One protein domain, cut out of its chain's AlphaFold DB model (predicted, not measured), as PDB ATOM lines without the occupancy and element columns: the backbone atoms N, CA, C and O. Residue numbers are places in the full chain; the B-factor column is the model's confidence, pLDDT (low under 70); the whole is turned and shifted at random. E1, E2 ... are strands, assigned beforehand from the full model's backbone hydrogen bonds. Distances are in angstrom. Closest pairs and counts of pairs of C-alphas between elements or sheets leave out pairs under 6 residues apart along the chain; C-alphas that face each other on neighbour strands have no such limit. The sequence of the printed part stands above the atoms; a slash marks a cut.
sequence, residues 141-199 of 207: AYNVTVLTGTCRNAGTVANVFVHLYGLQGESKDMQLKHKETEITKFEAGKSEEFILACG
ATOM      1  N   ALA A 141     -25.281  30.232  -6.375       83.94
ATOM      2  CA  ALA A 141     -24.035  30.946  -6.208       83.94
ATOM      3  C   ALA A 141     -23.689  31.634  -7.536       83.94
ATOM      4  O   ALA A 141     -23.376  30.971  -8.523       83.94
ATOM      5  N   TYR A 142     -23.748  32.959  -7.549       85.44
ATOM      6  CA  TYR A 142     -23.263  33.799  -8.633       85.44
ATOM      7  C   TYR A 142     -21.806  34.167  -8.351       85.44
ATOM      8  O   TYR A 142     -21.503  34.664  -7.264       85.44
ATOM      9  N   ASN A 143     -20.909  33.914  -9.310       89.44
ATOM     10  CA  ASN A 143     -19.540  34.424  -9.241       89.44
ATOM     11  C   ASN A 143     -19.515  35.843  -9.818       89.44
ATOM     12  O   ASN A 143     -19.832  36.041 -10.991       89.44
ATOM     13  N   VAL A 144     -19.180  36.818  -8.980       90.19
ATOM     14  CA  VAL A 144     -19.077  38.230  -9.338       90.19
ATOM     15  C   VAL A 144     -17.613  38.628  -9.260       90.19
ATOM     16  O   VAL A 144     -17.024  38.644  -8.181       90.19
ATOM     17  N   THR A 145     -17.035  38.980 -10.404       90.56
ATOM     18  CA  THR A 145     -15.679  39.526 -10.481       90.56
ATOM     19  C   THR A 145     -15.744  41.047 -10.490       90.56
ATOM     20  O   THR A 145     -16.375  41.643 -11.362       90.56
ATOM     21  N   VAL A 146     -15.072  41.683  -9.535       91.75
ATOM     22  CA  VAL A 146     -14.934  43.139  -9.463       91.75
ATOM     23  C   VAL A 146     -13.541  43.535  -9.924       91.75
ATOM     24  O   VAL A 146     -12.541  43.043  -9.407       91.75
ATOM     25  N   LEU A 147     -13.492  44.452 -10.889       92.31
ATOM     26  CA  LEU A 147     -12.270  45.075 -11.382       92.31
ATOM     27  C   LEU A 147     -12.216  46.513 -10.878       92.31
ATOM     28  O   LEU A 147     -12.973  47.373 -11.330       92.31
ATOM     29  N   THR A 148     -11.303  46.783  -9.952       92.25
ATOM     30  CA  THR A 148     -11.093  48.143  -9.457       92.25
ATOM     31  C   THR A 148     -10.184  48.893 -10.428       92.25
ATOM     32  O   THR A 148      -9.106  48.409 -10.780       92.25
ATOM     33  N   GLY A 149     -10.603  50.085 -10.866       90.12
ATOM     34  CA  GLY A 149      -9.860  50.893 -11.837       90.12
ATOM     35  C   GLY A 149      -8.408  51.175 -11.425       90.12
ATOM     36  O   GLY A 149      -8.037  51.086 -10.258       90.12
ATOM     37  N   THR A 150      -7.563  51.533 -12.390       92.12
ATOM     38  CA  THR A 150      -6.124  51.788 -12.167       92.12
ATOM     39  C   THR A 150      -5.798  53.255 -11.874       92.12
ATOM     40  O   THR A 150      -4.644  53.598 -11.617       92.12
ATOM     41  N   CYS A 151      -6.795  54.141 -11.909       90.19
ATOM     42  CA  CYS A 151      -6.608  55.556 -11.619       90.19
ATOM     43  C   CYS A 151      -6.173  55.780 -10.162       90.19
ATOM     44  O   CYS A 151      -6.473  54.999  -9.255       90.19
ATOM     45  N   ARG A 152      -5.486  56.901  -9.919       86.62
ATOM     46  CA  ARG A 152      -5.105  57.309  -8.565       86.62
ATOM     47  C   ARG A 152      -6.363  57.406  -7.692       86.62
ATOM     48  O   ARG A 152      -7.321  58.058  -8.088       86.62
ATOM     49  N   ASN A 153      -6.332  56.780  -6.514       85.88
ATOM     50  CA  ASN A 153      -7.449  56.702  -5.560       85.88
ATOM     51  C   ASN A 153      -8.686  55.921  -6.047       85.88
ATOM     52  O   ASN A 153      -9.777  56.147  -5.540       85.88
ATOM     53  N   ALA A 154      -8.535  54.989  -6.992       87.62
ATOM     54  CA  ALA A 154      -9.644  54.135  -7.429       87.62
ATOM     55  C   ALA A 154     -10.065  53.063  -6.398       87.62
ATOM     56  O   ALA A 154     -11.118  52.455  -6.558       87.62
ATOM     57  N   GLY A 155      -9.261  52.819  -5.357       89.69
ATOM     58  CA  GLY A 155      -9.596  51.885  -4.277       89.69
ATOM     59  C   GLY A 155     -10.543  52.474  -3.224       89.69
ATOM     60  O   GLY A 155     -10.647  53.690  -3.079       89.69
ATOM     61  N   THR A 156     -11.197  51.609  -2.445       89.44
ATOM     62  CA  THR A 156     -12.104  52.006  -1.358       89.44
ATOM     63  C   THR A 156     -12.051  51.037  -0.175       89.44
ATOM     64  O   THR A 156     -11.712  49.866  -0.321       89.44
ATOM     65  N   VAL A 157     -12.395  51.540   1.011       88.94
ATOM     66  CA  VAL A 157     -12.637  50.755   2.240       88.94
ATOM     67  C   VAL A 157     -14.106  50.820   2.678       88.94
ATOM     68  O   VAL A 157     -14.460  50.360   3.759       88.94
ATOM     69  N   ALA A 158     -14.962  51.453   1.871       87.31
ATOM     70  CA  ALA A 158     -16.392  51.503   2.127       87.31
ATOM     71  C   ALA A 158     -17.041  50.142   1.843       87.31
ATOM     72  O   ALA A 158     -16.545  49.348   1.043       87.31
ATOM     73  N   ASN A 159     -18.201  49.908   2.454       88.00
ATOM     74  CA  ASN A 159     -19.023  48.753   2.123       88.00
ATOM     75  C   ASN A 159     -19.523  48.887   0.681       88.00
ATOM     76  O   ASN A 159     -20.238  49.836   0.356       88.00
ATOM     77  N   VAL A 160     -19.153  47.933  -0.167       91.00
ATOM     78  CA  VAL A 160     -19.619  47.852  -1.554       91.00
ATOM     79  C   VAL A 160     -20.734  46.821  -1.630       91.00
ATOM     80  O   VAL A 160     -20.617  45.728  -1.073       91.00
ATOM     81  N   PHE A 161     -21.816  47.176  -2.313       90.69
ATOM     82  CA  PHE A 161     -22.989  46.330  -2.490       90.69
ATOM     83  C   PHE A 161     -23.228  46.072  -3.972       90.69
ATOM     84  O   PHE A 161     -22.919  46.912  -4.816       90.69
ATOM     85  N   VAL A 162     -23.789  44.906  -4.269       90.25
ATOM     86  CA  VAL A 162     -24.212  44.505  -5.607       90.25
ATOM     87  C   VAL A 162     -25.676  44.104  -5.557       90.25
ATOM     88  O   VAL A 162     -26.106  43.381  -4.658       90.25
ATOM     89  N   HIS A 163     -26.414  44.567  -6.557       89.62
ATOM     90  CA  HIS A 163     -27.795  44.206  -6.819       89.62
ATOM     91  C   HIS A 163     -27.845  43.578  -8.212       89.62
ATOM     92  O   HIS A 163     -27.422  44.197  -9.188       89.62
ATOM     93  N   LEU A 164     -28.284  42.325  -8.296       86.69
ATOM     94  CA  LEU A 164     -28.331  41.564  -9.538       86.69
ATOM     95  C   LEU A 164     -29.752  41.565 -10.096       86.69
ATOM     96  O   LEU A 164     -30.702  41.299  -9.364       86.69
ATOM     97  N   TYR A 165     -29.869  41.778 -11.403       81.19
ATOM     98  CA  TYR A 165     -31.129  41.719 -12.139       81.19
ATOM     99  C   TYR A 165     -31.083  40.578 -13.152       81.19
ATOM    100  O   TYR A 165     -30.062  40.347 -13.802       81.19
ATOM    101  N   GLY A 166     -32.193  39.869 -13.317       80.31
ATOM    102  CA  GLY A 166     -32.335  38.874 -14.366       80.31
ATOM    103  C   GLY A 166     -33.782  38.670 -14.796       80.31
ATOM    104  O   GLY A 166     -34.723  39.198 -14.208       80.31
ATOM    105  N   LEU A 167     -33.967  37.878 -15.853       73.94
ATOM    106  CA  LEU A 167     -35.281  37.649 -16.471       73.94
ATOM    107  C   LEU A 167     -36.326  37.001 -15.542       73.94
ATOM    108  O   LEU A 167     -37.508  36.993 -15.874       73.94
ATOM    109  N   GLN A 168     -35.906  36.403 -14.425       66.88
ATOM    110  CA  GLN A 168     -36.778  35.735 -13.447       66.88
ATOM    111  C   GLN A 168     -36.859  36.489 -12.111       66.88
ATOM    112  O   GLN A 168     -37.416  35.953 -11.155       66.88
ATOM    113  N   GLY A 169     -36.304  37.703 -12.032       71.38
ATOM    114  CA  GLY A 169     -36.381  38.566 -10.853       71.38
ATOM    115  C   GLY A 169     -35.063  39.262 -10.524       71.38
ATOM    116  O   GLY A 169     -34.106  39.240 -11.298       71.38
ATOM    117  N   GLU A 170     -35.010  39.857  -9.339       77.12
ATOM    118  CA  GLU A 170     -33.859  40.605  -8.827       77.12
ATOM    119  C   GLU A 170     -33.401  40.076  -7.460       77.12
ATOM    120  O   GLU A 170     -34.142  39.385  -6.749       77.12
ATOM    121  N   SER A 171     -32.150  40.350  -7.096       84.06
ATOM    122  CA  SER A 171     -31.626  40.053  -5.762       84.06
ATOM    123  C   SER A 171     -31.901  41.205  -4.796       84.06
ATOM    124  O   SER A 171     -32.085  42.338  -5.199       84.06
ATOM    125  N   LYS A 172     -31.805  40.965  -3.487       83.38
ATOM    126  CA  LYS A 172     -31.591  42.070  -2.534       83.38
ATOM    127  C   LYS A 172     -30.194  42.683  -2.715       83.38
ATOM    128  O   LYS A 172     -29.334  42.060  -3.340       83.38
ATOM    129  N   ASP A 173     -29.940  43.825  -2.081       84.69
ATOM    130  CA  ASP A 173     -28.584  44.372  -1.976       84.69
ATOM    131  C   ASP A 173     -27.681  43.398  -1.205       84.69
ATOM    132  O   ASP A 173     -27.941  43.037  -0.050       84.69
ATOM    133  N   MET A 174     -26.614  42.943  -1.857       87.94
ATOM    134  CA  MET A 174     -25.660  41.987  -1.303       87.94
ATOM    135  C   MET A 174     -24.306  42.653  -1.123       87.94
ATOM    136  O   MET A 174     -23.685  43.097  -2.086       87.94
ATOM    137  N   GLN A 175     -23.833  42.711   0.119       90.12
ATOM    138  CA  GLN A 175     -22.516  43.257   0.414       90.12
ATOM    139  C   GLN A 175     -21.421  42.314  -0.091       90.12
ATOM    140  O   GLN A 175     -21.424  41.122   0.224       90.12
ATOM    141  N   LEU A 176     -20.447  42.868  -0.803       90.75
ATOM    142  CA  LEU A 176     -19.222  42.169  -1.156       90.75
ATOM    143  C   LEU A 176     -18.330  42.087   0.083       90.75
ATOM    144  O   LEU A 176     -17.964  43.115   0.647       90.75
ATOM    145  N   LYS A 177     -18.007  40.871   0.528       87.19
ATOM    146  CA  LYS A 177     -17.149  40.632   1.695       87.19
ATOM    147  C   LYS A 177     -16.028  39.670   1.338       87.19
ATOM    148  O   LYS A 177     -16.278  38.599   0.786       87.19
ATOM    149  N   HIS A 178     -14.804  40.031   1.698       84.12
ATOM    150  CA  HIS A 178     -13.653  39.140   1.631       84.12
ATOM    151  C   HIS A 178     -13.782  38.053   2.698       84.12
ATOM    152  O   HIS A 178     -14.107  38.336   3.847       84.12
ATOM    153  N   LYS A 179     -13.543  36.791   2.326       71.19
ATOM    154  CA  LYS A 179     -13.691  35.647   3.247       71.19
ATOM    155  C   LYS A 179     -12.676  35.655   4.393       71.19
ATOM    156  O   LYS A 179     -12.927  35.041   5.422       71.19
ATOM    157  N   GLU A 180     -11.537  36.308   4.189       67.62
ATOM    158  CA  GLU A 180     -10.365  36.207   5.065       67.62
ATOM    159  C   GLU A 180     -10.185  37.424   5.982       67.62
ATOM    160  O   GLU A 180      -9.363  37.385   6.894       67.62
ATOM    161  N   THR A 181     -10.947  38.501   5.773       65.81
ATOM    162  CA  THR A 181     -10.769  39.760   6.503       65.81
ATOM    163  C   THR A 181     -12.100  40.327   6.986       65.81
ATOM    164  O   THR A 181     -13.089  40.349   6.260       65.81
ATOM    165  N   GLU A 182     -12.119  40.867   8.209       61.47
ATOM    166  CA  GLU A 182     -13.286  41.611   8.717       61.47
ATOM    167  C   GLU A 182     -13.475  42.969   8.021       61.47
ATOM    168  O   GLU A 182     -14.552  43.560   8.070       61.47
ATOM    169  N   ILE A 183     -12.432  43.458   7.342       66.00
ATOM    170  CA  ILE A 183     -12.436  44.710   6.589       66.00
ATOM    171  C   ILE A 183     -12.542  44.381   5.101       66.00
ATOM    172  O   ILE A 183     -11.709  43.649   4.565       66.00
ATOM    173  N   THR A 184     -13.539  44.954   4.428       73.12
ATOM    174  CA  THR A 184     -13.642  44.921   2.967       73.12
ATOM    175  C   THR A 184     -12.801  46.057   2.391       73.12
ATOM    176  O   THR A 184     -13.078  47.229   2.651       73.12
ATOM    177  N   LYS A 185     -11.753  45.729   1.634       85.25
ATOM    178  CA  LYS A 185     -10.875  46.715   0.994       85.25
ATOM    179  C   LYS A 185     -10.703  46.365  -0.475       85.25
ATOM    180  O   LYS A 185     -10.227  45.284  -0.788       85.25
ATOM    181  N   PHE A 186     -11.036  47.312  -1.339       89.44
ATOM    182  CA  PHE A 186     -10.816  47.239  -2.777       89.44
ATOM    183  C   PHE A 186      -9.602  48.091  -3.133       89.44
ATOM    184  O   PHE A 186      -9.532  49.268  -2.768       89.44
ATOM    185  N   GLU A 187      -8.629  47.517  -3.836       87.62
ATOM    186  CA  GLU A 187      -7.393  48.212  -4.207       87.62
ATOM    187  C   GLU A 187      -7.336  48.499  -5.708       87.62
ATOM    188  O   GLU A 187      -7.744  47.683  -6.531       87.62
ATOM    189  N   ALA A 188      -6.791  49.661  -6.073       89.50
ATOM    190  CA  ALA A 188      -6.667  50.069  -7.469       89.50
ATOM    191  C   ALA A 188      -5.896  49.027  -8.299       89.50
ATOM    192  O   ALA A 188      -4.804  48.599  -7.919       89.50
ATOM    193  N   GLY A 189      -6.461  48.636  -9.442       87.31
ATOM    194  CA  GLY A 189      -5.882  47.645 -10.350       87.31
ATOM    195  C   GLY A 189      -6.021  46.184  -9.910       87.31
ATOM    196  O   GLY A 189      -5.418  45.319 -10.545       87.31
ATOM    197  N   LYS A 190      -6.780  45.881  -8.848       90.00
ATOM    198  CA  LYS A 190      -7.068  44.498  -8.443       90.00
ATOM    199  C   LYS A 190      -8.326  43.948  -9.113       90.00
ATOM    200  O   LYS A 190      -9.294  44.672  -9.347       90.00
ATOM    201  N   SER A 191      -8.275  42.644  -9.384       91.69
ATOM    202  CA  SER A 191      -9.409  41.807  -9.769       91.69
ATOM    203  C   SER A 191      -9.726  40.877  -8.611       91.69
ATOM    204  O   SER A 191      -8.835  40.167  -8.141       91.69
ATOM    205  N   GLU A 192     -10.970  40.883  -8.156       90.31
ATOM    206  CA  GLU A 192     -11.391  40.168  -6.951       90.31
ATOM    207  C   GLU A 192     -12.694  39.417  -7.230       90.31
ATOM    208  O   GLU A 192     -13.595  39.955  -7.871       90.31
ATOM    209  N   GLU A 193     -12.787  38.165  -6.781       90.06
ATOM    210  CA  GLU A 193     -13.951  37.303  -7.008       90.06
ATOM    211  C   GLU A 193     -14.776  37.132  -5.732       90.06
ATOM    212  O   GLU A 193     -14.252  36.816  -4.660       90.06
ATOM    213  N   PHE A 194     -16.091  37.291  -5.868       90.38
ATOM    214  CA  PHE A 194     -17.059  37.156  -4.789       90.38
ATOM    215  C   PHE A 194     -18.131  36.149  -5.177       90.38
ATOM    216  O   PHE A 194     -18.664  36.173  -6.282       90.38
ATOM    217  N   ILE A 195     -18.491  35.287  -4.230       87.38
ATOM    218  CA  ILE A 195     -19.597  34.348  -4.405       87.38
ATOM    219  C   ILE A 195     -20.805  34.906  -3.665       87.38
ATOM    220  O   ILE A 195     -20.794  34.987  -2.435       87.38
ATOM    221  N   LEU A 196     -21.840  35.272  -4.416       87.06
ATOM    222  CA  LEU A 196     -23.091  35.802  -3.884       87.06
ATOM    223  C   LEU A 196     -24.197  34.767  -4.053       87.06
ATOM    224  O   LEU A 196     -24.389  34.229  -5.139       87.06
ATOM    225  N   ALA A 197     -24.912  34.468  -2.972       83.06
ATOM    226  CA  ALA A 197     -25.992  33.491  -2.976       83.06
ATOM    227  C   ALA A 197     -27.344  34.209  -2.920       83.06
ATOM    228  O   ALA A 197     -27.666  34.862  -1.925       83.06
ATOM    229  N   CYS A 198     -28.148  34.062  -3.970       77.12
ATOM    230  CA  CYS A 198     -29.517  34.573  -4.019       77.12
ATOM    231  C   CYS A 198     -30.445  33.607  -4.765       77.12
ATOM    232  O   CYS A 198     -30.014  32.556  -5.244       77.12
ATOM    233  N   GLY A 199     -31.734  33.945  -4.841       74.38
ATOM    234  CA  GLY A 199     -32.693  33.189  -5.644       74.38
ATOM    235  C   GLY A 199     -32.275  33.120  -7.117       74.38
ATOM    236  O   GLY A 199     -31.457  33.909  -7.588       74.38
TER     237      GLY A 199
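Overview. This is residues 141 to 199 of the 207 residues of an uncharacterized protein of Schistosoma rodhaini (UniProt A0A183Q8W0). This domain has little regular structure: a two-stranded antiparallel ribbon, E1 and E2, and a long looping stretch, residues 148 to 190, that leaves one end of the ribbon, folds back along it and returns. Within that stretch, short antiparallel pairings of residues 161 to 162 with 174 to 175 and 165 to 166 with 169 to 170 make a small second hairpin. The 59 printed residues are all strand in class, with 15 in the named elements and no named helix. The whole is elongated, 38 by 24 by 16 A, yet only just compact, close to loose, with a radius of gyration of the C-alphas of 12.5 A.

Arrangement. E1, residues 141 to 147, and E2, residues 191 to 198, form a hairpin, antiparallel at 152 degrees. N 142 and O 196 are within hydrogen-bond range at 2.8 A, as are N 192 and O 146 at 2.9 A.

Along the chain. E1 begins at C-alpha 141 (-24.035, 30.946, -6.208) and is 19.1 A long. E2 measures 22.1 A and ends at C-alpha 198 (-29.517, 34.573, -4.019).

Size, cuts and confidence. The farthest C-alphas, Arg 152 and Gln 168, are 38.6 A apart. The link from E1 to E2 is long, 43 residues. The printed part has no cut. Residues 168 and 180 to 183 have pLDDT under 70.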